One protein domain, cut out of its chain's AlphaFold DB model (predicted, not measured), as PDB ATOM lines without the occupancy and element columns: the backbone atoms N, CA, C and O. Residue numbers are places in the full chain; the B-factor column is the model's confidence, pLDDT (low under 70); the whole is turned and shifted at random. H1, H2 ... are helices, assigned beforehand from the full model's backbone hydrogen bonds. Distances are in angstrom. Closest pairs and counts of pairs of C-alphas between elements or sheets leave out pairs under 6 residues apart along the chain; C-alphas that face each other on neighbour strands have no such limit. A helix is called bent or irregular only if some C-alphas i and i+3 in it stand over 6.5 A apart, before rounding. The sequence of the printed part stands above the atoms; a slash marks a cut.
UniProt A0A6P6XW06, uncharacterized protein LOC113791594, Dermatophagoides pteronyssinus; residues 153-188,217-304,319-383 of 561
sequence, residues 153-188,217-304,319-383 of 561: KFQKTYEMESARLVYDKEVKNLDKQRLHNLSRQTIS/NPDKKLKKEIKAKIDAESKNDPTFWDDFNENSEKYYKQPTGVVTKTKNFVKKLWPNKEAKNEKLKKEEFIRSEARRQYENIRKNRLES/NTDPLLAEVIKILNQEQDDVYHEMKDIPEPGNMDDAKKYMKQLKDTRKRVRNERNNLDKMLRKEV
ATOM      1  N   LYS A 153     283.904 249.715 421.281       88.44
ATOM      2  CA  LYS A 153     285.236 249.731 421.902       88.44
ATOM      3  C   LYS A 153     286.335 249.875 420.849       88.44
ATOM      4  O   LYS A 153     287.220 250.713 421.004       88.44
ATOM      5  N   PHE A 154     286.220 249.152 419.733       88.50
ATOM      6  CA  PHE A 154     287.108 249.292 418.578       88.50
ATOM      7  C   PHE A 154     287.127 250.708 418.027       88.50
ATOM      8  O   PHE A 154     288.207 251.258 417.807       88.50
ATOM      9  N   GLN A 155     285.957 251.312 417.836       84.38
ATOM     10  CA  GLN A 155     285.862 252.669 417.321       84.38
ATOM     11  C   GLN A 155     286.544 253.670 418.259       84.38
ATOM     12  O   GLN A 155     287.412 254.414 417.807       84.38
ATOM     13  N   LYS A 156     286.232 253.626 419.559       85.56
ATOM     14  CA  LYS A 156     286.839 254.513 420.563       85.56
ATOM     15  C   LYS A 156     288.362 254.381 420.601       85.56
ATOM     16  O   LYS A 156     289.076 255.381 420.571       85.56
ATOM     17  N   THR A 157     288.879 253.150 420.622       86.12
ATOM     18  CA  THR A 157     290.331 252.908 420.620       86.12
ATOM     19  C   THR A 157     290.983 253.375 419.319       86.12
ATOM     20  O   THR A 157     292.068 253.954 419.351       86.12
ATOM     21  N   TYR A 158     290.334 253.164 418.172       86.19
ATOM     22  CA  TYR A 158     290.841 253.621 416.879       86.19
ATOM     23  C   TYR A 158     290.879 255.145 416.770       86.19
ATOM     24  O   TYR A 158     291.890 255.693 416.334       86.19
ATOM     25  N   GLU A 159     289.823 255.840 417.194       82.38
ATOM     26  CA  GLU A 159     289.774 257.304 417.210       82.38
ATOM     27  C   GLU A 159     290.887 257.874 418.099       82.38
ATOM     28  O   GLU A 159     291.670 258.706 417.635       82.38
ATOM     29  N   MET A 160     291.058 257.330 419.308       84.69
ATOM     30  CA  MET A 160     292.134 257.715 420.224       84.69
ATOM     31  C   MET A 160     293.532 257.507 419.621       84.69
ATOM     32  O   MET A 160     294.344 258.435 419.597       84.69
ATOM     33  N   GLU A 161     293.832 256.312 419.105       85.44
ATOM     34  CA  GLU A 161     295.157 256.010 418.544       85.44
ATOM     35  C   GLU A 161     295.434 256.778 417.245       85.44
ATOM     36  O   GLU A 161     296.560 257.214 416.996       85.44
ATOM     37  N   SER A 162     294.412 257.008 416.418       85.81
ATOM     38  CA  SER A 162     294.562 257.810 415.202       85.81
ATOM     39  C   SER A 162     294.885 259.273 415.522       85.81
ATOM     40  O   SER A 162     295.812 259.833 414.929       85.81
ATOM     41  N   ALA A 163     294.208 259.872 416.509       83.88
ATOM     42  CA  ALA A 163     294.508 261.220 416.976       83.88
ATOM     43  C   ALA A 163     295.909 261.303 417.598       83.88
ATOM     44  O   ALA A 163     296.682 262.209 417.276       83.88
ATOM     45  N   ARG A 164     296.284 260.302 418.404       85.38
ATOM     46  CA  ARG A 164     297.621 260.181 419.002       85.38
ATOM     47  C   ARG A 164     298.724 260.148 417.943       85.38
ATOM     48  O   ARG A 164     299.736 260.825 418.107       85.38
ATOM     49  N   LEU A 165     298.540 259.425 416.835       87.69
ATOM     50  CA  LEU A 165     299.515 259.396 415.736       87.69
ATOM     51  C   LEU A 165     299.705 260.764 415.070       87.69
ATOM     52  O   LEU A 165     300.838 261.121 414.728       87.69
ATOM     53  N   VAL A 166     298.621 261.520 414.876       87.12
ATOM     54  CA  VAL A 166     298.675 262.875 414.302       87.12
ATOM     55  C   VAL A 166     299.406 263.819 415.254       87.12
ATOM     56  O   VAL A 166     300.337 264.507 414.832       87.12
ATOM     57  N   TYR A 167     299.047 263.784 416.537       87.31
ATOM     58  CA  TYR A 167     299.671 264.585 417.588       87.31
ATOM     59  C   TYR A 167     301.174 264.290 417.717       87.31
ATOM     60  O   TYR A 167     302.005 265.188 417.581       87.31
ATOM     61  N   ASP A 168     301.556 263.014 417.866       85.62
ATOM     62  CA  ASP A 168     302.956 262.584 417.982       85.62
ATOM     63  C   ASP A 168     303.796 263.005 416.774       85.62
ATOM     64  O   ASP A 168     304.993 263.287 416.902       85.62
ATOM     65  N   LYS A 169     303.192 262.990 415.582       88.12
ATOM     66  CA  LYS A 169     303.854 263.409 414.349       88.12
ATOM     67  C   LYS A 169     304.127 264.908 414.351       88.12
ATOM     68  O   LYS A 169     305.237 265.296 413.988       88.12
ATOM     69  N   GLU A 170     303.160 265.719 414.770       89.19
ATOM     70  CA  GLU A 170     303.325 267.171 414.832       89.19
ATOM     71  C   GLU A 170     304.384 267.565 415.861       89.19
ATOM     72  O   GLU A 170     305.331 268.272 415.521       89.19
ATOM     73  N   VAL A 171     304.324 266.996 417.067       85.00
ATOM     74  CA  VAL A 171     305.339 267.231 418.103       85.00
ATOM     75  C   VAL A 171     306.737 266.848 417.606       85.00
ATOM     76  O   VAL A 171     307.670 267.636 417.716       85.00
ATOM     77  N   LYS A 172     306.896 265.685 416.954       86.88
ATOM     78  CA  LYS A 172     308.193 265.280 416.370       86.88
ATOM     79  C   LYS A 172     308.691 266.240 415.289       86.88
ATOM     80  O   LYS A 172     309.903 266.358 415.100       86.88
ATOM     81  N   ASN A 173     307.793 266.861 414.526       88.31
ATOM     82  CA  ASN A 173     308.174 267.862 413.532       88.31
ATOM     83  C   ASN A 173     308.677 269.139 414.218       88.31
ATOM     84  O   ASN A 173     309.716 269.661 413.813       88.31
ATOM     85  N   LEU A 174     308.001 269.579 415.283       86.06
ATOM     86  CA  LEU A 174     308.398 270.734 416.094       86.06
ATOM     87  C   LEU A 174     309.740 270.504 416.806       86.06
ATOM     88  O   LEU A 174     310.613 271.373 416.754       86.06
ATOM     89  N   ASP A 175     309.956 269.315 417.376       82.94
ATOM     90  CA  ASP A 175     311.230 268.908 417.988       82.94
ATOM     91  C   ASP A 175     312.384 269.000 416.974       82.94
ATOM     92  O   ASP A 175     313.429 269.604 417.230       82.94
ATOM     93  N   LYS A 176     312.184 268.451 415.767       85.25
ATOM     94  CA  LYS A 176     313.181 268.509 414.684       85.25
ATOM     95  C   LYS A 176     313.463 269.938 414.235       85.25
ATOM     96  O   LYS A 176     314.623 270.287 414.016       85.25
ATOM     97  N   GLN A 177     312.424 270.758 414.077       84.81
ATOM     98  CA  GLN A 177     312.571 272.156 413.679       84.81
ATOM     99  C   GLN A 177     313.353 272.948 414.733       84.81
ATOM    100  O   GLN A 177     314.229 273.739 414.382       84.81
ATOM    101  N   ARG A 178     313.099 272.687 416.020       80.94
ATOM    102  CA  ARG A 178     313.843 273.287 417.131       80.94
ATOM    103  C   ARG A 178     315.322 272.913 417.091       80.94
ATOM    104  O   ARG A 178     316.160 273.808 417.108       80.94
ATOM    105  N   LEU A 179     315.642 271.624 416.981       78.06
ATOM    106  CA  LEU A 179     317.034 271.161 416.918       78.06
ATOM    107  C   LEU A 179     317.780 271.736 415.711       78.06
ATOM    108  O   LEU A 179     318.937 272.136 415.823       78.06
ATOM    109  N   HIS A 180     317.104 271.848 414.565       77.75
ATOM    110  CA  HIS A 180     317.675 272.493 413.388       77.75
ATOM    111  C   HIS A 180     317.991 273.978 413.639       77.75
ATOM    112  O   HIS A 180     318.982 274.494 413.120       77.75
ATOM    113  N   ASN A 181     317.154 274.695 414.391       79.62
ATOM    114  CA  ASN A 181     317.379 276.110 414.688       79.62
ATOM    115  C   ASN A 181     318.505 276.312 415.714       79.62
ATOM    116  O   ASN A 181     319.343 277.186 415.501       79.62
ATOM    117  N   LEU A 182     318.577 275.468 416.749       73.25
ATOM    118  CA  LEU A 182     319.675 275.451 417.725       73.25
ATOM    119  C   LEU A 182     321.026 275.222 417.040       73.25
ATOM    120  O   LEU A 182     321.954 275.999 417.234       73.25
ATOM    121  N   SER A 183     321.101 274.233 416.143       70.25
ATOM    122  CA  SER A 183     322.315 273.964 415.366       70.25
ATOM    123  C   SER A 183     322.749 275.149 414.495       70.25
ATOM    124  O   SER A 183     323.943 275.344 414.294       70.25
ATOM    125  N   ARG A 184     321.821 275.967 413.972       67.12
ATOM    126  CA  ARG A 184     322.202 277.184 413.230       67.12
ATOM    127  C   ARG A 184     322.760 278.273 414.141       67.12
ATOM    128  O   ARG A 184     323.624 279.017 413.694       67.12
ATOM    129  N   GLN A 185     322.242 278.395 415.362       62.22
ATOM    130  CA  GLN A 185     322.701 279.406 416.314       62.22
ATOM    131  C   GLN A 185     324.112 279.098 416.819       62.22
ATOM    132  O   GLN A 185     324.946 279.996 416.793       62.22
ATOM    133  N   THR A 186     324.416 277.841 417.155       56.25
ATOM    134  CA  THR A 186     325.768 277.433 417.577       56.25
ATOM    135  C   THR A 186     326.814 277.600 416.472       56.25
ATOM    136  O   THR A 186     327.926 278.034 416.741       56.25
ATOM    137  N   ILE A 187     326.450 277.358 415.208       56.62
ATOM    138  CA  ILE A 187     327.347 277.591 414.058       56.62
ATOM    139  C   ILE A 187     327.536 279.092 413.763       56.62
ATOM    140  O   ILE A 187     328.506 279.478 413.121       56.62
ATOM    141  N   SER A 188     326.614 279.956 414.200       54.06
ATOM    142  CA  SER A 188     326.715 281.404 413.984       54.06
ATOM    143  C   SER A 188     327.490 282.133 415.085       54.06
ATOM    144  O   SER A 188     327.898 283.269 414.847       54.06
ATOM    145  N   ASN A 217     298.324 254.877 403.459       46.56
ATOM    146  CA  ASN A 217     298.141 253.582 404.167       46.56
ATOM    147  C   ASN A 217     298.433 253.382 405.687       46.56
ATOM    148  O   ASN A 217     298.337 252.226 406.117       46.56
ATOM    149  N   PRO A 218     298.650 254.379 406.573       53.53
ATOM    150  CA  PRO A 218     298.732 254.091 408.018       53.53
ATOM    151  C   PRO A 218     297.423 253.507 408.598       53.53
ATOM    152  O   PRO A 218     297.461 252.685 409.514       53.53
ATOM    153  N   ASP A 219     296.271 253.834 407.998       70.25
ATOM    154  CA  ASP A 219     294.952 253.411 408.487       70.25
ATOM    155  C   ASP A 219     294.733 251.890 408.467       70.25
ATOM    156  O   ASP A 219     294.057 251.361 409.345       70.25
ATOM    157  N   LYS A 220     295.292 251.146 407.500       79.38
ATOM    158  CA  LYS A 220     295.033 249.695 407.406       79.38
ATOM    159  C   LYS A 220     295.782 248.899 408.470       79.38
ATOM    160  O   LYS A 220     295.218 247.961 409.028       79.38
ATOM    161  N   LYS A 221     297.041 249.258 408.741       85.44
ATOM    162  CA  LYS A 221     297.870 248.565 409.737       85.44
ATOM    163  C   LYS A 221     297.337 248.812 411.148       85.44
ATOM    164  O   LYS A 221     297.106 247.849 411.869       85.44
ATOM    165  N   LEU A 222     297.030 250.070 411.477       85.12
ATOM    166  CA  LEU A 222     296.464 250.437 412.775       85.12
ATOM    167  C   LEU A 222     295.126 249.732 413.038       85.12
ATOM    168  O   LEU A 222     294.930 249.157 414.103       85.12
ATOM    169  N   LYS A 223     294.223 249.706 412.047       85.94
ATOM    170  CA  LYS A 223     292.942 248.989 412.170       85.94
ATOM    171  C   LYS A 223     293.134 247.506 412.471       85.94
ATOM    172  O   LYS A 223     292.430 246.970 413.318       85.94
ATOM    173  N   LYS A 224     294.080 246.846 411.792       88.81
ATOM    174  CA  LYS A 224     294.380 245.428 412.035       88.81
ATOM    175  C   LYS A 224     294.933 245.198 413.441       88.81
ATOM    176  O   LYS A 224     294.471 244.284 414.111       88.81
ATOM    177  N   GLU A 225     295.869 246.032 413.890       90.06
ATOM    178  CA  GLU A 225     296.473 245.922 415.225       90.06
ATOM    179  C   GLU A 225     295.442 246.128 416.343       90.06
ATOM    180  O   GLU A 225     295.384 245.329 417.275       90.06
ATOM    181  N   ILE A 226     294.578 247.142 416.230       89.12
ATOM    182  CA  ILE A 226     293.536 247.412 417.234       89.12
ATOM    183  C   ILE A 226     292.486 246.302 417.247       89.12
ATOM    184  O   ILE A 226     292.083 245.865 418.321       89.12
ATOM    185  N   LYS A 227     292.072 245.811 416.071       90.44
ATOM    186  CA  LYS A 227     291.115 244.704 415.984       90.44
ATOM    187  C   LYS A 227     291.675 243.453 416.661       90.44
ATOM    188  O   LYS A 227     291.032 242.914 417.551       90.44
ATOM    189  N   ALA A 228     292.905 243.065 416.315       91.62
ATOM    190  CA  ALA A 228     293.569 241.913 416.919       91.62
ATOM    191  C   ALA A 228     293.718 242.058 418.442       91.62
ATOM    192  O   ALA A 228     293.506 241.097 419.176       91.62
ATOM    193  N   LYS A 229     294.042 243.265 418.927       90.62
ATOM    194  CA  LYS A 229     294.141 243.545 420.363       90.62
ATOM    195  C   LYS A 229     292.797 243.379 421.072       90.62
ATOM    196  O   LYS A 229     292.755 242.740 422.113       90.62
ATOM    197  N   ILE A 230     291.714 243.911 420.509       90.69
ATOM    198  CA  ILE A 230     290.371 243.796 421.095       90.69
ATOM    199  C   ILE A 230     289.874 242.357 421.069       90.69
ATOM    200  O   ILE A 230     289.307 241.896 422.055       90.69
ATOM    201  N   ASP A 231     290.119 241.631 419.981       90.31
ATOM    202  CA  ASP A 231     289.759 240.220 419.896       90.31
ATOM    203  C   ASP A 231     290.517 239.411 420.962       90.31
ATOM    204  O   ASP A 231     289.896 238.645 421.699       90.31
ATOM    205  N   ALA A 232     291.821 239.660 421.132       91.75
ATOM    206  CA  ALA A 232     292.634 239.022 422.164       91.75
ATOM    207  C   ALA A 232     292.209 239.401 423.593       91.75
ATOM    208  O   ALA A 232     292.105 238.517 424.440       91.75
ATOM    209  N   GLU A 233     291.946 240.681 423.876       90.06
ATOM    210  CA  GLU A 233     291.472 241.136 425.192       90.06
ATOM    211  C   GLU A 233     290.087 240.553 425.498       90.06
ATOM    212  O   GLU A 233     289.864 240.068 426.596       90.06
ATOM    213  N   SER A 234     289.189 240.476 424.515       90.44
ATOM    214  CA  SER A 234     287.851 239.911 424.719       90.44
ATOM    215  C   SER A 234     287.826 238.413 425.030       90.44
ATOM    216  O   SER A 234     286.840 237.938 425.592       90.44
ATOM    217  N   LYS A 235     288.878 237.681 424.632       90.44
ATOM    218  CA  LYS A 235     289.047 236.248 424.908       90.44
ATOM    219  C   LYS A 235     289.817 235.996 426.208       90.44
ATOM    220  O   LYS A 235     289.496 235.055 426.918       90.44
ATOM    221  N   ASN A 236     290.828 236.815 426.511       90.12
ATOM    222  CA  ASN A 236     291.797 236.525 427.577       90.12
ATOM    223  C   ASN A 236     291.665 237.411 428.824       90.12
ATOM    224  O   ASN A 236     292.228 237.068 429.860       90.12
ATOM    225  N   ASP A 237     290.998 238.564 428.733       85.00
ATOM    226  CA  ASP A 237     290.834 239.497 429.848       85.00
ATOM    227  C   ASP A 237     289.386 239.452 430.361       85.00
ATOM    228  O   ASP A 237     288.491 239.982 429.696       85.00
ATOM    229  N   PRO A 238     289.128 238.856 431.543       82.00
ATOM    230  CA  PRO A 238     287.787 238.803 432.123       82.00
ATOM    231  C   PRO A 238     287.177 240.195 432.305       82.00
ATOM    232  O   PRO A 238     285.980 240.374 432.100       82.00
ATOM    233  N   THR A 239     288.022 241.193 432.596       86.56
ATOM    234  CA  THR A 239     287.592 242.577 432.845       86.56
ATOM    235  C   THR A 239     287.188 243.316 431.573       86.56
ATOM    236  O   THR A 239     286.618 244.405 431.617       86.56
ATOM    237  N   PHE A 240     287.449 242.732 430.395       88.25
ATOM    238  CA  PHE A 240     287.056 243.332 429.125       88.25
ATOM    239  C   PHE A 240     285.544 243.568 429.044       88.25
ATOM    240  O   PHE A 240     285.132 244.524 428.382       88.25
ATOM    241  N   TRP A 241     284.756 242.710 429.693       90.25
ATOM    242  CA  TRP A 241     283.297 242.734 429.673       90.25
ATOM    243  C   TRP A 241     282.674 243.460 430.870       90.25
ATOM    244  O   TRP A 241     281.457 243.579 430.891       90.25
ATOM    245  N   ASP A 242     283.455 243.990 431.816       89.38
ATOM    246  CA  ASP A 242     282.921 244.641 433.025       89.38
ATOM    247  C   ASP A 242     281.992 245.811 432.666       89.38
ATOM    248  O   ASP A 242     280.819 245.795 433.032       89.38
ATOM    249  N   ASP A 243     282.459 246.739 431.817       84.81
ATOM    250  CA  ASP A 243     281.641 247.870 431.342       84.81
ATOM    251  C   ASP A 243     280.367 247.399 430.598       84.81
ATOM    252  O   ASP A 243     279.344 248.086 430.578       84.81
ATOM    253  N   PHE A 244     280.440 246.247 429.913       89.06
ATOM    254  CA  PHE A 244     279.286 245.667 429.224       89.06
ATOM    255  C   PHE A 244     278.302 245.080 430.229       89.06
ATOM    256  O   PHE A 244     277.110 245.313 430.088       89.06
ATOM    257  N   ASN A 245     278.781 244.350 431.232       88.44
ATOM    258  CA  ASN A 245     277.952 243.715 432.249       88.44
ATOM    259  C   ASN A 245     277.240 244.759 433.118       88.44
ATOM    260  O   ASN A 245     276.053 244.599 433.396       88.44
ATOM    261  N   GLU A 246     277.923 245.856 433.458       89.00
ATOM    262  CA  GLU A 246     277.370 246.970 434.237       89.00
ATOM    263  C   GLU A 246     276.209 247.671 433.507       89.00
ATOM    264  O   GLU A 246     275.207 248.043 434.116       89.00
ATOM    265  N   ASN A 247     276.308 247.830 432.181       85.12
ATOM    266  CA  ASN A 247     275.329 248.581 431.391       85.12
ATOM    267  C   ASN A 247     274.860 247.824 430.141       85.12
ATOM    268  O   ASN A 247     274.743 248.379 429.041       85.12
ATOM    269  N   SER A 248     274.586 246.531 430.308       82.50
ATOM    270  CA  SER A 248     274.269 245.634 429.191       82.50
ATOM    271  C   SER A 248     272.964 246.021 428.489       82.50
ATOM    272  O   SER A 248     272.840 245.896 427.267       82.50
ATOM    273  N   GLU A 249     272.008 246.602 429.226       83.56
ATOM    274  CA  GLU A 249     270.732 247.097 428.696       83.56
ATOM    275  C   GLU A 249     270.892 248.080 427.531       83.56
ATOM    276  O   GLU A 249     270.064 248.087 426.612       83.56
ATOM    277  N   LYS A 250     271.962 248.889 427.540       87.00
ATOM    278  CA  LYS A 250     272.299 249.818 426.451       87.00
ATOM    279  C   LYS A 250     272.415 249.091 425.109       87.00
ATOM    280  O   LYS A 250     272.054 249.651 424.074       87.00
ATOM    281  N   TYR A 251     272.890 247.849 425.136       80.81
ATOM    282  CA  TYR A 251     273.133 247.019 423.961       80.81
ATOM    283  C   TYR A 251     271.966 246.066 423.656       80.81
ATOM    284  O   TYR A 251     271.813 245.651 422.509       80.81
ATOM    285  N   TYR A 252     271.100 245.778 424.638       75.56
ATOM    286  CA  TYR A 252     269.922 244.913 424.477       75.56
ATOM    287  C   TYR A 252     268.663 245.613 423.943       75.56
ATOM    288  O   TYR A 252     267.837 244.960 423.303       75.56
ATOM    289  N   LYS A 253     268.485 246.927 424.160       61.03
ATOM    290  CA  LYS A 253     267.252 247.686 423.817       61.03
ATOM    291  C   LYS A 253     266.988 247.878 422.315       61.03
ATOM    292  O   LYS A 253     266.349 248.845 421.900       61.03
ATOM    293  N   GLN A 254     267.467 246.982 421.461       53.31
ATOM    294  CA  GLN A 254     267.490 247.236 420.033       53.31
ATOM    295  C   GLN A 254     267.343 245.945 419.180       53.31
ATOM    296  O   GLN A 254     268.318 245.506 418.580       53.31
ATOM    297  N   PRO A 255     266.134 245.332 419.061       41.75
ATOM    298  CA  PRO A 255     265.970 244.143 418.208       41.75
ATOM    299  C   PRO A 255     265.327 244.377 416.825       41.75
ATOM    300  O   PRO A 255     265.628 243.628 415.906       41.75
ATOM    301  N   THR A 256     264.481 245.391 416.589       38.41
ATOM    302  CA  THR A 256     263.704 245.466 415.316       38.41
ATOM    303  C   THR A 256     264.102 246.591 414.361       38.41
ATOM    304  O   THR A 256     263.842 246.510 413.164       38.41
ATOM    305  N   GLY A 257     264.791 247.626 414.845       36.28
ATOM    306  CA  GLY A 257     265.211 248.770 414.027       36.28
ATOM    307  C   GLY A 257     266.689 248.786 413.644       36.28
ATOM    308  O   GLY A 257     267.124 249.752 413.039       36.28
ATOM    309  N   VAL A 258     267.484 247.787 414.029       42.69
ATOM    310  CA  VAL A 258     268.957 247.892 414.128       42.69
ATOM    311  C   VAL A 258     269.687 247.425 412.896       42.69
ATOM    312  O   VAL A 258     270.705 247.992 412.549       42.69
ATOM    313  N   VAL A 259     269.165 246.482 412.124       41.19
ATOM    314  CA  VAL A 259     269.817 246.181 410.839       41.19
ATOM    315  C   VAL A 259     269.719 247.394 409.899       41.19
ATOM    316  O   VAL A 259     270.659 247.699 409.167       41.19
ATOM    317  N   THR A 260     268.630 248.163 409.987       39.03
ATOM    318  CA  THR A 260     268.417 249.413 409.242       39.03
ATOM    319  C   THR A 260     269.023 250.633 409.933       39.03
ATOM    320  O   THR A 260     269.653 251.437 409.250       39.03
ATOM    321  N   LYS A 261     268.935 250.774 411.264       39.25
ATOM    322  CA  LYS A 261     269.593 251.860 412.009       39.25
ATOM    323  C   LYS A 261     271.084 251.662 412.146       39.25
ATOM    324  O   LYS A 261     271.743 252.665 412.087       39.25
ATOM    325  N   THR A 262     271.648 250.467 412.232       40.34
ATOM    326  CA  THR A 262     273.102 250.233 412.184       40.34
ATOM    327  C   THR A 262     273.608 250.365 410.764       40.34
ATOM    328  O   THR A 262     274.629 250.998 410.581       40.34
ATOM    329  N   LYS A 263     272.870 249.952 409.720       39.34
ATOM    330  CA  LYS A 263     273.207 250.400 408.354       39.34
ATOM    331  C   LYS A 263     273.154 251.920 408.220       39.34
ATOM    332  O   LYS A 263     274.023 252.470 407.561       39.34
ATOM    333  N   ASN A 264     272.195 252.598 408.853       41.00
ATOM    334  CA  ASN A 264     272.066 254.057 408.803       41.00
ATOM    335  C   ASN A 264     272.978 254.800 409.791       41.00
ATOM    336  O   ASN A 264     273.309 255.936 409.523       41.00
ATOM    337  N   PHE A 265     273.417 254.190 410.888       40.19
ATOM    338  CA  PHE A 265     274.280 254.735 411.941       40.19
ATOM    339  C   PHE A 265     275.727 254.466 411.569       40.19
ATOM    340  O   PHE A 265     276.523 255.382 411.617       40.19
ATOM    341  N   VAL A 266     276.039 253.289 411.022       40.28
ATOM    342  CA  VAL A 266     277.275 253.053 410.269       40.28
ATOM    343  C   VAL A 266     277.299 253.924 409.013       40.28
ATOM    344  O   VAL A 266     278.335 254.503 408.762       40.28
ATOM    345  N   LYS A 267     276.204 254.156 408.266       41.28
ATOM    346  CA  LYS A 267     276.199 255.179 407.187       41.28
ATOM    347  C   LYS A 267     276.276 256.624 407.693       41.28
ATOM    348  O   LYS A 267     276.739 257.471 406.946       41.28
ATOM    349  N   LYS A 268     275.801 256.936 408.901       42.44
ATOM    350  CA  LYS A 268     275.836 258.292 409.486       42.44
ATOM    351  C   LYS A 268     277.172 258.582 410.181       42.44
ATOM    352  O   LYS A 268     277.574 259.733 410.232       42.44
ATOM    353  N   LEU A 269     277.865 257.549 410.664       36.75
ATOM    354  CA  LEU A 269     279.211 257.604 411.251       36.75
ATOM    355  C   LEU A 269     280.321 257.327 410.224       36.75
ATOM    356  O   LEU A 269     281.433 257.820 410.363       36.75
ATOM    357  N   TRP A 270     280.006 256.587 409.163       43.22
ATOM    358  CA  TRP A 270     280.788 256.450 407.936       43.22
ATOM    359  C   TRP A 270     279.918 256.861 406.744       43.22
ATOM    360  O   TRP A 270     279.472 255.993 405.981       43.22
ATOM    361  N   PRO A 271     279.670 258.169 406.532       40.69
ATOM    362  CA  PRO A 271     279.091 258.619 405.281       40.69
ATOM    363  C   PRO A 271     280.044 258.201 404.166       40.69
ATOM    364  O   PRO A 271     281.150 258.722 404.007       40.69
ATOM    365  N   ASN A 272     279.631 257.205 403.385       45.03
ATOM    366  CA  ASN A 272     280.276 256.916 402.119       45.03
ATOM    367  C   ASN A 272     280.061 258.153 401.239       45.03
ATOM    368  O   ASN A 272     279.017 258.270 400.603       45.03
ATOM    369  N   LYS A 273     281.080 259.029 401.222       45.25
ATOM    370  CA  LYS A 273     281.337 260.191 400.341       45.25
ATOM    371  C   LYS A 273     281.301 261.599 400.970       45.25
ATOM    372  O   LYS A 273     281.787 262.514 400.313       45.25
ATOM    373  N   GLU A 274     280.927 261.780 402.236       43.28
ATOM    374  CA  GLU A 274     281.129 263.044 402.985       43.28
ATOM    375  C   GLU A 274     282.077 262.779 404.171       43.28
ATOM    376  O   GLU A 274     281.863 261.844 404.925       43.28
ATOM    377  N   ALA A 275     283.184 263.471 404.427       52.78
ATOM    378  CA  ALA A 275     283.859 264.548 403.733       52.78
ATOM    379  C   ALA A 275     285.364 264.405 404.035       52.78
ATOM    380  O   ALA A 275     285.780 264.495 405.192       52.78
ATOM    381  N   LYS A 276     286.224 264.241 403.014       60.22
ATOM    382  CA  LYS A 276     287.691 264.387 403.195       60.22
ATOM    383  C   LYS A 276     288.021 265.666 403.982       60.22
ATOM    384  O   LYS A 276     288.937 265.664 404.797       60.22
ATOM    385  N   ASN A 277     287.221 266.710 403.770       67.06
ATOM    386  CA  ASN A 277     287.313 267.998 404.447       67.06
ATOM    387  C   ASN A 277     287.076 267.915 405.961       67.06
ATOM    388  O   ASN A 277     287.735 268.634 406.697       67.06
ATOM    389  N   GLU A 278     286.186 267.053 406.454       71.25
ATOM    390  CA  GLU A 278     285.927 266.932 407.894       71.25
ATOM    391  C   GLU A 278     287.054 266.178 408.607       71.25
ATOM    392  O   GLU A 278     287.546 266.636 409.636       71.25
ATOM    393  N   LYS A 279     287.557 265.090 408.002       77.62
ATOM    394  CA  LYS A 279     288.766 264.408 408.491       77.62
ATOM    395  C   LYS A 279     289.960 265.368 408.527       77.62
ATOM    396  O   LYS A 279     290.658 265.431 409.531       77.62
ATOM    397  N   LEU A 280     290.155 266.153 407.463       77.50
ATOM    398  CA  LEU A 280     291.195 267.185 407.397       77.50
ATOM    399  C   LEU A 280     291.029 268.254 408.487       77.50
ATOM    400  O   LEU A 280     292.020 268.629 409.103       77.50
ATOM    401  N   LYS A 281     289.800 268.713 408.759       82.44
ATOM    402  CA  LYS A 281     289.515 269.661 409.848       82.44
ATOM    403  C   LYS A 281     289.851 269.075 411.220       82.44
ATOM    404  O   LYS A 281     290.519 269.747 411.998       82.44
ATOM    405  N   LYS A 282     289.447 267.826 411.503       82.69
ATOM    406  CA  LYS A 282     289.794 267.136 412.761       82.69
ATOM    407  C   LYS A 282     291.311 266.980 412.909       82.69
ATOM    408  O   LYS A 282     291.856 267.277 413.965       82.69
ATOM    409  N   GLU A 283     292.006 266.564 411.850       85.06
ATOM    410  CA  GLU A 283     293.469 266.449 411.868       85.06
ATOM    411  C   GLU A 283     294.162 267.795 412.092       85.06
ATOM    412  O   GLU A 283     295.099 267.865 412.885       85.06
ATOM    413  N   GLU A 284     293.726 268.860 411.413       85.94
ATOM    414  CA  GLU A 284     294.334 270.180 411.587       85.94
ATOM    415  C   GLU A 284     294.064 270.747 412.982       85.94
ATOM    416  O   GLU A 284     294.968 271.339 413.561       85.94
ATOM    417  N   PHE A 285     292.894 270.477 413.567       86.44
ATOM    418  CA  PHE A 285     292.602 270.820 414.959       86.44
ATOM    419  C   PHE A 285     293.558 270.124 415.944       86.44
ATOM    420  O   PHE A 285     294.146 270.770 416.813       86.44
ATOM    421  N   ILE A 286     293.794 268.818 415.770       85.44
ATOM    422  CA  ILE A 286     294.766 268.075 416.593       85.44
ATOM    423  C   ILE A 286     296.171 268.676 416.441       85.44
ATOM    424  O   ILE A 286     296.885 268.842 417.430       85.44
ATOM    425  N   ARG A 287     296.580 269.028 415.214       88.31
ATOM    426  CA  ARG A 287     297.884 269.666 414.966       88.31
ATOM    427  C   ARG A 287     297.975 271.049 415.596       88.31
ATOM    428  O   ARG A 287     299.009 271.365 416.178       88.31
ATOM    429  N   SER A 288     296.934 271.875 415.488       85.00
ATOM    430  CA  SER A 288     296.933 273.212 416.086       85.00
ATOM    431  C   SER A 288     297.048 273.143 417.603       85.00
ATOM    432  O   SER A 288     297.818 273.907 418.182       85.00
ATOM    433  N   GLU A 289     296.368 272.188 418.237       87.44
ATOM    434  CA  GLU A 289     296.447 272.029 419.686       87.44
ATOM    435  C   GLU A 289     297.815 271.487 420.122       87.44
ATOM    436  O   GLU A 289     298.415 272.017 421.054       87.44
ATOM    437  N   ALA A 290     298.385 270.535 419.374       86.06
ATOM    438  CA  ALA A 290     299.755 270.073 419.601       86.06
ATOM    439  C   ALA A 290     300.779 271.220 419.519       86.06
ATOM    440  O   ALA A 290     301.673 271.313 420.360       86.06
ATOM    441  N   ARG A 291     300.645 272.118 418.527       88.56
ATOM    442  CA  ARG A 291     301.494 273.320 418.400       88.56
ATOM    443  C   ARG A 291     301.332 274.241 419.603       88.56
ATOM    444  O   ARG A 291     302.332 274.639 420.192       88.56
ATOM    445  N   ARG A 292     300.087 274.541 419.980       87.75
ATOM    446  CA  ARG A 292     299.759 275.411 421.113       87.75
ATOM    447  C   ARG A 292     300.370 274.890 422.411       87.75
ATOM    448  O   ARG A 292     301.044 275.646 423.104       87.75
ATOM    449  N   GLN A 293     300.196 273.607 422.724       87.25
ATOM    450  CA  GLN A 293     300.774 273.029 423.939       87.25
ATOM    451  C   GLN A 293     302.295 273.017 423.909       87.25
ATOM    452  O   GLN A 293     302.939 273.418 424.875       87.25
ATOM    453  N   TYR A 294     302.885 272.638 422.777       86.75
ATOM    454  CA  TYR A 294     304.332 272.671 422.618       86.75
ATOM    455  C   TYR A 294     304.908 274.080 422.850       86.75
ATOM    456  O   TYR A 294     305.945 274.236 423.497       86.75
ATOM    457  N   GLU A 295     304.233 275.122 422.357       85.56
ATOM    458  CA  GLU A 295     304.614 276.515 422.599       85.56
ATOM    459  C   GLU A 295     304.406 276.955 424.051       85.56
ATOM    460  O   GLU A 295     305.283 277.626 424.595       85.56
ATOM    461  N   ASN A 296     303.301 276.563 424.693       86.25
ATOM    462  CA  ASN A 296     303.027 276.873 426.100       86.25
ATOM    463  C   ASN A 296     304.111 276.302 427.018       86.25
ATOM    464  O   ASN A 296     304.717 277.029 427.805       86.25
ATOM    465  N   ILE A 297     304.423 275.017 426.847       83.31
ATOM    466  CA  ILE A 297     305.492 274.327 427.574       83.31
ATOM    467  C   ILE A 297     306.833 275.042 427.370       83.31
ATOM    468  O   ILE A 297     307.613 275.232 428.307       83.31
ATOM    469  N   ARG A 298     307.108 275.480 426.136       79.81
ATOM    470  CA  ARG A 298     308.342 276.192 425.801       79.81
ATOM    471  C   ARG A 298     308.428 277.565 426.469       79.81
ATOM    472  O   ARG A 298     309.489 277.891 426.999       79.81
ATOM    473  N   LYS A 299     307.362 278.369 426.424       81.31
ATOM    474  CA  LYS A 299     307.327 279.704 427.047       81.31
ATOM    475  C   LYS A 299     307.520 279.605 428.559       81.31
ATOM    476  O   LYS A 299     308.395 280.277 429.094       81.31
ATOM    477  N   ASN A 300     306.847 278.651 429.202       75.62
ATOM    478  CA  ASN A 300     306.991 278.389 430.637       75.62
ATOM    479  C   ASN A 300     308.429 278.005 431.050       75.62
ATOM    480  O   ASN A 300     308.813 278.214 432.196       75.62
ATOM    481  N   ARG A 301     309.251 277.460 430.137       64.19
ATOM    482  CA  ARG A 301     310.684 277.202 430.391       64.19
ATOM    483  C   ARG A 301     311.522 278.479 430.390       64.19
ATOM    484  O   ARG A 301     312.475 278.574 431.151       64.19
ATOM    485  N   LEU A 302     311.214 279.402 429.479       58.31
ATOM    486  CA  LEU A 302     311.960 280.650 429.294       58.31
ATOM    487  C   LEU A 302     311.649 281.668 430.400       58.31
ATOM    488  O   LEU A 302     312.485 282.512 430.694       58.31
ATOM    489  N   GLU A 303     310.477 281.559 431.024       61.22
ATOM    490  CA  GLU A 303     309.988 282.453 432.079       61.22
ATOM    491  C   GLU A 303     310.140 281.854 433.492       61.22
ATOM    492  O   GLU A 303     309.279 282.062 434.344       61.22
ATOM    493  N   SER A 304     311.197 281.074 433.759       49.75
ATOM    494  CA  SER A 304     311.376 280.382 435.045       49.75
ATOM    495  C   SER A 304     311.326 281.343 436.246       49.75
ATOM    496  O   SER A 304     312.309 282.031 436.507       49.75
ATOM    497  N   ASN A 319     282.051 273.456 419.484       55.50
ATOM    498  CA  ASN A 319     281.708 272.584 418.341       55.50
ATOM    499  C   ASN A 319     282.544 271.292 418.212       55.50
ATOM    500  O   ASN A 319     282.534 270.653 417.156       55.50
ATOM    501  N   THR A 320     283.304 270.909 419.236       58.66
ATOM    502  CA  THR A 320     284.259 269.797 419.127       58.66
ATOM    503  C   THR A 320     283.649 268.499 419.648       58.66
ATOM    504  O   THR A 320     282.980 268.484 420.675       58.66
ATOM    505  N   ASP A 321     283.889 267.401 418.933       74.81
ATOM    506  CA  ASP A 321     283.518 266.040 419.332       74.81
ATOM    507  C   ASP A 321     283.999 265.751 420.777       74.81
ATOM    508  O   ASP A 321     285.208 265.848 421.022       74.81
ATOM    509  N   PRO A 322     283.105 265.430 421.740       76.94
ATOM    510  CA  PRO A 322     283.467 265.258 423.150       76.94
ATOM    511  C   PRO A 322     284.591 264.242 423.367       76.94
ATOM    512  O   PRO A 322     285.470 264.450 424.202       76.94
ATOM    513  N   LEU A 323     284.603 263.173 422.565       74.31
ATOM    514  CA  LEU A 323     285.644 262.155 422.632       74.31
ATOM    515  C   LEU A 323     286.990 262.704 422.150       74.31
ATOM    516  O   LEU A 323     288.027 262.430 422.748       74.31
ATOM    517  N   LEU A 324     286.989 263.521 421.096       78.44
ATOM    518  CA  LEU A 324     288.207 264.156 420.599       78.44
ATOM    519  C   LEU A 324     288.787 265.147 421.617       78.44
ATOM    520  O   LEU A 324     290.004 265.194 421.788       78.44
ATOM    521  N   ALA A 325     287.932 265.913 422.299       78.88
ATOM    522  CA  ALA A 325     288.353 266.837 423.350       78.88
ATOM    523  C   ALA A 325     289.005 266.097 424.532       78.88
ATOM    524  O   ALA A 325     290.074 266.495 424.999       78.88
ATOM    525  N   GLU A 326     288.413 264.981 424.965       81.94
ATOM    526  CA  GLU A 326     288.976 264.131 426.017       81.94
ATOM    527  C   GLU A 326     290.328 263.529 425.603       81.94
ATOM    528  O   GLU A 326     291.303 263.608 426.353       81.94
ATOM    529  N   VAL A 327     290.428 263.009 424.376       80.94
ATOM    530  CA  VAL A 327     291.685 262.472 423.832       80.94
ATOM    531  C   VAL A 327     292.772 263.544 423.790       80.94
ATOM    532  O   VAL A 327     293.905 263.289 424.192       80.94
ATOM    533  N   ILE A 328     292.446 264.754 423.344       82.69
ATOM    534  CA  ILE A 328     293.392 265.871 423.304       82.69
ATOM    535  C   ILE A 328     293.877 266.240 424.701       82.69
ATOM    536  O   ILE A 328     295.075 266.414 424.893       82.69
ATOM    537  N   LYS A 329     292.984 266.292 425.693       85.44
ATOM    538  CA  LYS A 329     293.370 266.557 427.082       85.44
ATOM    539  C   LYS A 329     294.389 265.533 427.590       85.44
ATOM    540  O   LYS A 329     295.386 265.914 428.200       85.44
ATOM    541  N   ILE A 330     294.180 264.250 427.284       83.62
ATOM    542  CA  ILE A 330     295.116 263.171 427.634       83.62
ATOM    543  C   ILE A 330     296.470 263.373 426.940       83.62
ATOM    544  O   ILE A 330     297.510 263.241 427.579       83.62
ATOM    545  N   LEU A 331     296.473 263.707 425.646       85.38
ATOM    546  CA  LEU A 331     297.701 263.914 424.870       85.38
ATOM    547  C   LEU A 331     298.489 265.150 425.321       85.38
ATOM    548  O   LEU A 331     299.719 265.116 425.345       85.38
ATOM    549  N   ASN A 332     297.788 266.215 425.704       87.50
ATOM    550  CA  ASN A 332     298.383 267.425 426.259       87.50
ATOM    551  C   ASN A 332     299.078 267.107 427.589       87.50
ATOM    552  O   ASN A 332     300.262 267.396 427.742       87.50
ATOM    553  N   GLN A 333     298.391 266.399 428.489       86.81
ATOM    554  CA  GLN A 333     298.971 265.988 429.765       86.81
ATOM    555  C   GLN A 333     300.143 265.007 429.581       86.81
ATOM    556  O   GLN A 333     301.165 265.158 430.239       86.81
ATOM    557  N   GLU A 334     300.057 264.042 428.651       87.75
ATOM    558  CA  GLU A 334     301.198 263.176 428.298       87.75
ATOM    559  C   GLU A 334     302.420 263.999 427.871       87.75
ATOM    560  O   GLU A 334     303.550 263.659 428.217       87.75
ATOM    561  N   GLN A 335     302.208 265.068 427.103       87.25
ATOM    562  CA  GLN A 335     303.285 265.932 426.638       87.25
ATOM    563  C   GLN A 335     303.900 266.750 427.784       87.25
ATOM    564  O   GLN A 335     305.125 266.885 427.820       87.25
ATOM    565  N   ASP A 336     303.083 267.241 428.718       87.19
ATOM    566  CA  ASP A 336     303.543 267.928 429.931       87.19
ATOM    567  C   ASP A 336     304.369 266.999 430.828       87.19
ATOM    568  O   ASP A 336     305.458 267.371 431.271       87.19
ATOM    569  N   ASP A 337     303.903 265.766 431.040       88.38
ATOM    570  CA  ASP A 337     304.579 264.763 431.868       88.38
ATOM    571  C   ASP A 337     305.947 264.386 431.264       88.38
ATOM    572  O   ASP A 337     306.974 264.406 431.948       88.38
ATOM    573  N   VAL A 338     305.990 264.136 429.945       88.31
ATOM    574  CA  VAL A 338     307.244 263.889 429.208       88.31
ATOM    575  C   VAL A 338     308.201 265.058 429.348       88.31
ATOM    576  O   VAL A 338     309.410 264.867 429.485       88.31
ATOM    577  N   TYR A 339     307.681 266.277 429.283       84.50
ATOM    578  CA  TYR A 339     308.509 267.458 429.397       84.50
ATOM    579  C   TYR A 339     309.070 267.643 430.809       84.50
ATOM    580  O   TYR A 339     310.250 267.961 430.956       84.50
ATOM    581  N   HIS A 340     308.253 267.411 431.836       85.94
ATOM    582  CA  HIS A 340     308.681 267.453 433.229       85.94
ATOM    583  C   HIS A 340     309.821 266.470 433.510       85.94
ATOM    584  O   HIS A 340     310.800 266.862 434.139       85.94
ATOM    585  N   GLU A 341     309.748 265.242 432.990       89.31
ATOM    586  CA  GLU A 341     310.817 264.240 433.144       89.31
ATOM    587  C   GLU A 341     312.094 264.619 432.366       89.31
ATOM    588  O   GLU A 341     313.204 264.280 432.768       89.31
ATOM    589  N   MET A 342     311.964 265.363 431.264       85.38
ATOM    590  CA  MET A 342     313.097 265.818 430.445       85.38
ATOM    591  C   MET A 342     313.702 267.153 430.916       85.38
ATOM    592  O   MET A 342     314.676 267.612 430.313       85.38
ATOM    593  N   LYS A 343     313.143 267.809 431.946       83.56
ATOM    594  CA  LYS A 343     313.519 269.180 432.351       83.56
ATOM    595  C   LYS A 343     314.998 269.305 432.724       83.56
ATOM    596  O   LYS A 343     315.626 270.298 432.355       83.56
ATOM    597  N   ASP A 344     315.539 268.293 433.394       81.75
ATOM    598  CA  ASP A 344     316.909 268.293 433.914       81.75
ATOM    599  C   ASP A 344     317.947 267.845 432.871       81.75
ATOM    600  O   ASP A 344     319.149 267.837 433.136       81.75
ATOM    601  N   ILE A 345     317.503 267.482 431.662       80.81
ATOM    602  CA  ILE A 345     318.399 267.094 430.577       80.81
ATOM    603  C   ILE A 345     318.889 268.367 429.868       80.81
ATOM    604  O   ILE A 345     318.069 269.114 429.313       80.81
ATOM    605  N   PRO A 346     320.212 268.630 429.856       77.62
ATOM    606  CA  PRO A 346     320.766 269.817 429.221       77.62
ATOM    607  C   PRO A 346     320.468 269.829 427.720       77.62
ATOM    608  O   PRO A 346     320.412 268.785 427.061       77.62
ATOM    609  N   GLU A 347     320.262 271.029 427.175       74.81
ATOM    610  CA  GLU A 347     320.036 271.182 425.742       74.81
ATOM    611  C   GLU A 347     321.288 270.758 424.957       74.81
ATOM    612  O   GLU A 347     322.411 271.053 425.373       74.81
ATOM    613  N   PRO A 348     321.123 270.043 423.830       78.56
ATOM    614  CA  PRO A 348     322.255 269.505 423.093       78.56
ATOM    615  C   PRO A 348     323.078 270.622 422.443       78.56
ATOM    616  O   PRO A 348     322.551 271.408 421.656       78.56
ATOM    617  N   GLY A 349     324.384 270.650 422.727       73.75
ATOM    618  CA  GLY A 349     325.320 271.613 422.132       73.75
ATOM    619  C   GLY A 349     325.795 271.229 420.725       73.75
ATOM    620  O   GLY A 349     326.192 272.093 419.946       73.75
ATOM    621  N   ASN A 350     325.726 269.942 420.367       78.88
ATOM    622  CA  ASN A 350     326.156 269.421 419.067       78.88
ATOM    623  C   ASN A 350     325.162 268.388 418.486       78.88
ATOM    624  O   ASN A 350     324.138 268.046 419.083       78.88
ATOM    625  N   MET A 351     325.450 267.898 417.276       71.44
ATOM    626  CA  MET A 351     324.549 267.006 416.537       71.44
ATOM    627  C   MET A 351     324.431 265.598 417.144       71.44
ATOM    628  O   MET A 351     323.381 264.966 417.006       71.44
ATOM    629  N   ASP A 352     325.470 265.096 417.808       76.44
ATOM    630  CA  ASP A 352     325.438 263.771 418.431       76.44
ATOM    631  C   ASP A 352     324.690 263.803 419.767       76.44
ATOM    632  O   ASP A 352     323.849 262.933 420.020       76.44
ATOM    633  N   ASP A 353     324.848 264.881 420.535       81.12
ATOM    634  CA  ASP A 353     324.015 265.178 421.700       81.12
ATOM    635  C   ASP A 353     322.549 265.335 421.294       81.12
ATOM    636  O   ASP A 353     321.660 264.809 421.963       81.12
ATOM    637  N   ALA A 354     322.268 265.961 420.146       76.19
ATOM    638  CA  ALA A 354     320.905 266.097 419.635       76.19
ATOM    639  C   ALA A 354     320.272 264.740 419.287       76.19
ATOM    640  O   ALA A 354     319.093 264.511 419.570       76.19
ATOM    641  N   LYS A 355     321.039 263.802 418.711       79.44
ATOM    642  CA  LYS A 355     320.560 262.428 418.467       79.44
ATOM    643  C   LYS A 355     320.281 261.699 419.780       79.44
ATOM    644  O   LYS A 355     319.259 261.018 419.885       79.44
ATOM    645  N   LYS A 356     321.166 261.844 420.773       86.31
ATOM    646  CA  LYS A 356     321.007 261.244 422.105       86.31
ATOM    647  C   LYS A 356     319.774 261.801 422.819       86.31
ATOM    648  O   LYS A 356     318.955 261.016 423.291       86.31
ATOM    649  N   TYR A 357     319.589 263.118 422.783       83.38
ATOM    650  CA  TYR A 357     318.417 263.812 423.313       83.38
ATOM    651  C   TYR A 357     317.124 263.327 422.647       83.38
ATOM    652  O   TYR A 357     316.173 262.958 423.329       83.38
ATOM    653  N   MET A 358     317.087 263.228 421.312       81.44
ATOM    654  CA  MET A 358     315.911 262.716 420.590       81.44
ATOM    655  C   MET A 358     315.581 261.265 420.933       81.44
ATOM    656  O   MET A 358     314.406 260.886 420.959       81.44
ATOM    657  N   LYS A 359     316.604 260.438 421.166       87.81
ATOM    658  CA  LYS A 359     316.417 259.057 421.608       87.81
ATOM    659  C   LYS A 359     315.804 259.023 423.008       87.81
ATOM    660  O   LYS A 359     314.774 258.381 423.176       87.81
ATOM    661  N   GLN A 360     316.366 259.776 423.956       88.50
ATOM    662  CA  GLN A 360     315.832 259.897 425.315       88.50
ATOM    663  C   GLN A 360     314.391 260.409 425.313       88.50
ATOM    664  O   GLN A 360     313.529 259.764 425.890       88.50
ATOM    665  N   LEU A 361     314.091 261.469 424.559       85.38
ATOM    666  CA  LEU A 361     312.735 262.010 424.434       85.38
ATOM    667  C   LEU A 361     311.732 260.953 423.947       85.38
ATOM    668  O   LEU A 361     310.609 260.857 424.443       85.38
ATOM    669  N   LYS A 362     312.133 260.145 422.960       85.44
ATOM    670  CA  LYS A 362     311.303 259.062 422.424       85.44
ATOM    671  C   LYS A 362     311.086 257.950 423.452       85.44
ATOM    672  O   LYS A 362     309.976 257.423 423.532       85.44
ATOM    673  N   ASP A 363     312.128 257.593 424.196       87.81
ATOM    674  CA  ASP A 363     312.079 256.547 425.217       87.81
ATOM    675  C   ASP A 363     311.223 256.996 426.415       87.81
ATOM    676  O   ASP A 363     310.316 256.265 426.812       87.81
ATOM    677  N   THR A 364     311.402 258.232 426.889       88.06
ATOM    678  CA  THR A 364     310.579 258.876 427.924       88.06
ATOM    679  C   THR A 364     309.109 258.917 427.522       88.06
ATOM    680  O   THR A 364     308.251 258.450 428.264       88.06
ATOM    681  N   ARG A 365     308.791 259.353 426.294       86.38
ATOM    682  CA  ARG A 365     307.402 259.347 425.802       86.38
ATOM    683  C   ARG A 365     306.781 257.955 425.801       86.38
ATOM    684  O   ARG A 365     305.606 257.803 426.125       86.38
ATOM    685  N   LYS A 366     307.553 256.926 425.444       88.06
ATOM    686  CA  LYS A 366     307.083 255.537 425.490       88.06
ATOM    687  C   LYS A 366     306.844 255.072 426.933       88.06
ATOM    688  O   LYS A 366     305.873 254.359 427.170       88.06
ATOM    689  N   ARG A 367     307.710 255.470 427.868       90.75
ATOM    690  CA  ARG A 367     307.614 255.141 429.296       90.75
ATOM    691  C   ARG A 367     306.371 255.763 429.937       90.75
ATOM    692  O   ARG A 367     305.500 255.010 430.359       90.75
ATOM    693  N   VAL A 368     306.234 257.093 429.868       88.38
ATOM    694  CA  VAL A 368     305.084 257.860 430.391       88.38
ATOM    695  C   VAL A 368     303.764 257.292 429.867       88.38
ATOM    696  O   VAL A 368     302.806 257.085 430.610       88.38
ATOM    697  N   ARG A 369     303.716 256.953 428.574       86.50
ATOM    698  CA  ARG A 369     302.528 256.352 427.959       86.50
ATOM    699  C   ARG A 369     302.194 254.973 428.527       86.50
ATOM    700  O   ARG A 369     301.022 254.667 428.742       86.50
ATOM    701  N   ASN A 370     303.196 254.124 428.736       85.44
ATOM    702  CA  ASN A 370     302.988 252.800 429.319       85.44
ATOM    703  C   ASN A 370     302.511 252.898 430.773       85.44
ATOM    704  O   ASN A 370     301.590 252.175 431.145       85.44
ATOM    705  N   GLU A 371     303.089 253.805 431.559       84.62
ATOM    706  CA  GLU A 371     302.684 254.062 432.944       84.62
ATOM    707  C   GLU A 371     301.227 254.523 433.013       84.62
ATOM    708  O   GLU A 371     300.426 253.915 433.718       84.62
ATOM    709  N   ARG A 372     300.832 255.492 432.179       83.12
ATOM    710  CA  ARG A 372     299.445 255.975 432.124       83.12
ATOM    711  C   ARG A 372     298.451 254.879 431.732       83.12
ATOM    712  O   ARG A 372     297.398 254.748 432.349       83.12
ATOM    713  N   ASN A 373     298.790 254.068 430.728       79.19
ATOM    714  CA  ASN A 373     297.949 252.946 430.302       79.19
ATOM    715  C   ASN A 373     297.810 251.880 431.402       79.19
ATOM    716  O   ASN A 373     296.737 251.300 431.564       79.19
ATOM    717  N   ASN A 374     298.883 251.607 432.148       77.81
ATOM    718  CA  ASN A 374     298.845 250.681 433.277       77.81
ATOM    719  C   ASN A 374     298.005 251.244 434.427       77.81
ATOM    720  O   ASN A 374     297.201 250.511 434.998       77.81
ATOM    721  N   LEU A 375     298.132 252.539 434.715       75.56
ATOM    722  CA  LEU A 375     297.369 253.202 435.763       75.56
ATOM    723  C   LEU A 375     295.868 253.230 435.444       75.56
ATOM    724  O   LEU A 375     295.063 252.922 436.318       75.56
ATOM    725  N   ASP A 376     295.471 253.494 434.193       71.00
ATOM    726  CA  ASP A 376     294.056 253.407 433.792       71.00
ATOM    727  C   ASP A 376     293.518 251.969 433.916       71.00
ATOM    728  O   ASP A 376     292.395 251.758 434.378       71.00
ATOM    729  N   LYS A 377     294.337 250.955 433.595       70.19
ATOM    730  CA  LYS A 377     293.985 249.543 433.835       70.19
ATOM    731  C   LYS A 377     293.817 249.228 435.323       70.19
ATOM    732  O   LYS A 377     292.881 248.520 435.681       70.19
ATOM    733  N   MET A 378     294.696 249.734 436.191       66.00
ATOM    734  CA  MET A 378     294.598 249.527 437.642       66.00
ATOM    735  C   MET A 378     293.385 250.240 438.236       66.00
ATOM    736  O   MET A 378     292.657 249.637 439.016       66.00
ATOM    737  N   LEU A 379     293.110 251.477 437.819       66.00
ATOM    738  CA  LEU A 379     291.938 252.221 438.278       66.00
ATOM    739  C   LEU A 379     290.626 251.583 437.828       66.00
ATOM    740  O   LEU A 379     289.664 251.611 438.582       66.00
ATOM    741  N   ARG A 380     290.561 250.987 436.630       61.22
ATOM    742  CA  ARG A 380     289.383 250.196 436.227       61.22
ATOM    743  C   ARG A 380     289.155 249.008 437.166       61.22
ATOM    744  O   ARG A 380     288.022 248.797 437.571       61.22
ATOM    745  N   LYS A 381     290.223 248.304 437.560       59.22
ATOM    746  CA  LYS A 381     290.155 247.164 438.492       59.22
ATOM    747  C   LYS A 381     289.827 247.554 439.936       59.22
ATOM    748  O   LYS A 381     289.172 246.794 440.631       59.22
ATOM    749  N   GLU A 382     290.313 248.699 440.413       55.62
ATOM    750  CA  GLU A 382     289.990 249.183 441.763       55.62
ATOM    751  C   GLU A 382     288.555 249.709 441.848       55.62
ATOM    752  O   GLU A 382     287.881 249.458 442.841       55.62
ATOM    753  N   VAL A 383     288.068 250.411 440.819       51.19
ATOM    754  CA  VAL A 383     286.695 250.942 440.800       51.19
ATOM    755  C   VAL A 383     285.668 249.810 440.723       51.19
ATOM    756  O   VAL A 383     284.705 249.842 441.488       51.19
TER     757      VAL A 383
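What this domain is: This is residues 153 to 188, 217 to 304 and 319 to 383 of the 561 residues of the protein "uncharacterized protein LOC113791594" of Dermatophagoides pteronyssinus (UniProt A0A6P6XW06). Three long helices, H1, H6 and H7, form a loosely built core, each packing on the other two, with H2 crossing H1 near its first end and H8 packing on H7. On one side a wide loop, residues 244 to 281 with the end of H3, H4, H5 and the start of H6, sticks out from this body. The printed part has 189 residues with eight named helices, H1 to H8 in order, and no named strand; the class is all helix. The whole is loose, with a radius of gyration of the C-alphas of 20.7 A, and elongated, spanning 72 by 42 by 31 A.

Where its parts are: H1, residues 153 to 188, begins with C-alpha 153 at (285.236, 249.731, 421.902) and is 52.8 A long. H2 is residues 218 to 236, 27.2 A. H3 is residues 238 to 246, H4 residues 249 to 252 and H5 residues 258 to 269. H3 is irregular: C-alphas 240 and 243 are 7.4 A apart. H6, residues 276 to 302, is 39.2 A long, and H7, residues 322 to 342, is 30.5 A. H8, residues 351 to 383, is 47.7 A long and ends with C-alpha 383 at (286.695, 250.942, 440.800).

How they stand to each other: H1 and H7 are the hubs, touching three helices each. Residues 163 to 174 of H1 touch H6, the same way at a steep tilt of 48 degrees; the closest C-alphas, of Tyr 167 and Ala 290, are 5.8 A apart. Residues 159 to 167 of H1 touch H7, the same way at a steep tilt of 39 degrees, closest at the C-alphas of Met 160 and Val 327, 6.0 A. H6 touches H7 at a shallow tilt of 31 degrees, the same way, with the C-alphas of Gln 293 and Asn 332 closest at 6.5 A. Residues 361 to 369 of H8 touch H7, opposite ways at a steep tilt of 52 degrees, closest at the C-alphas of Val 338 and Arg 365, 5.7 A. H1 and H8 are close but not clearly touching, with the C-alphas of Leu 179 and Ala 354 closest at 6.9 A. Residues 153 to 162 of H1 touch H2, opposite ways at a steep tilt of 50 degrees, closest at the C-alphas of Phe 154 and Lys 227, 6.6 A. H2 and H3 only just touch, and only at the corner, with 3 pairs of C-alphas within 8 A, the closest those of Ser 234 and Phe 240, 5.6 A. H4 and H5 touch no helix. Every O i to N i+4 pair is within hydrogen-bond range in H1, H2, H5, H6, H7 and H8; H3 has 2 of 5, beside 3 of 6 O i to N i+3 pairs, and H4 is too short for an i+4 pair.

The domain as a whole: The C-alphas farthest apart, of Ser 188 and Thr 256, are 72.6 A apart. Residues 189 to 216 and 305 to 318 are not printed, with C-alpha gaps of 41.1 A and 34.9 A. Of the links printed whole, none is long. Mean pLDDT of the printed part is 76.2; 44 residues are under 70, among them 253 to 277, and H5 has a mean of 40.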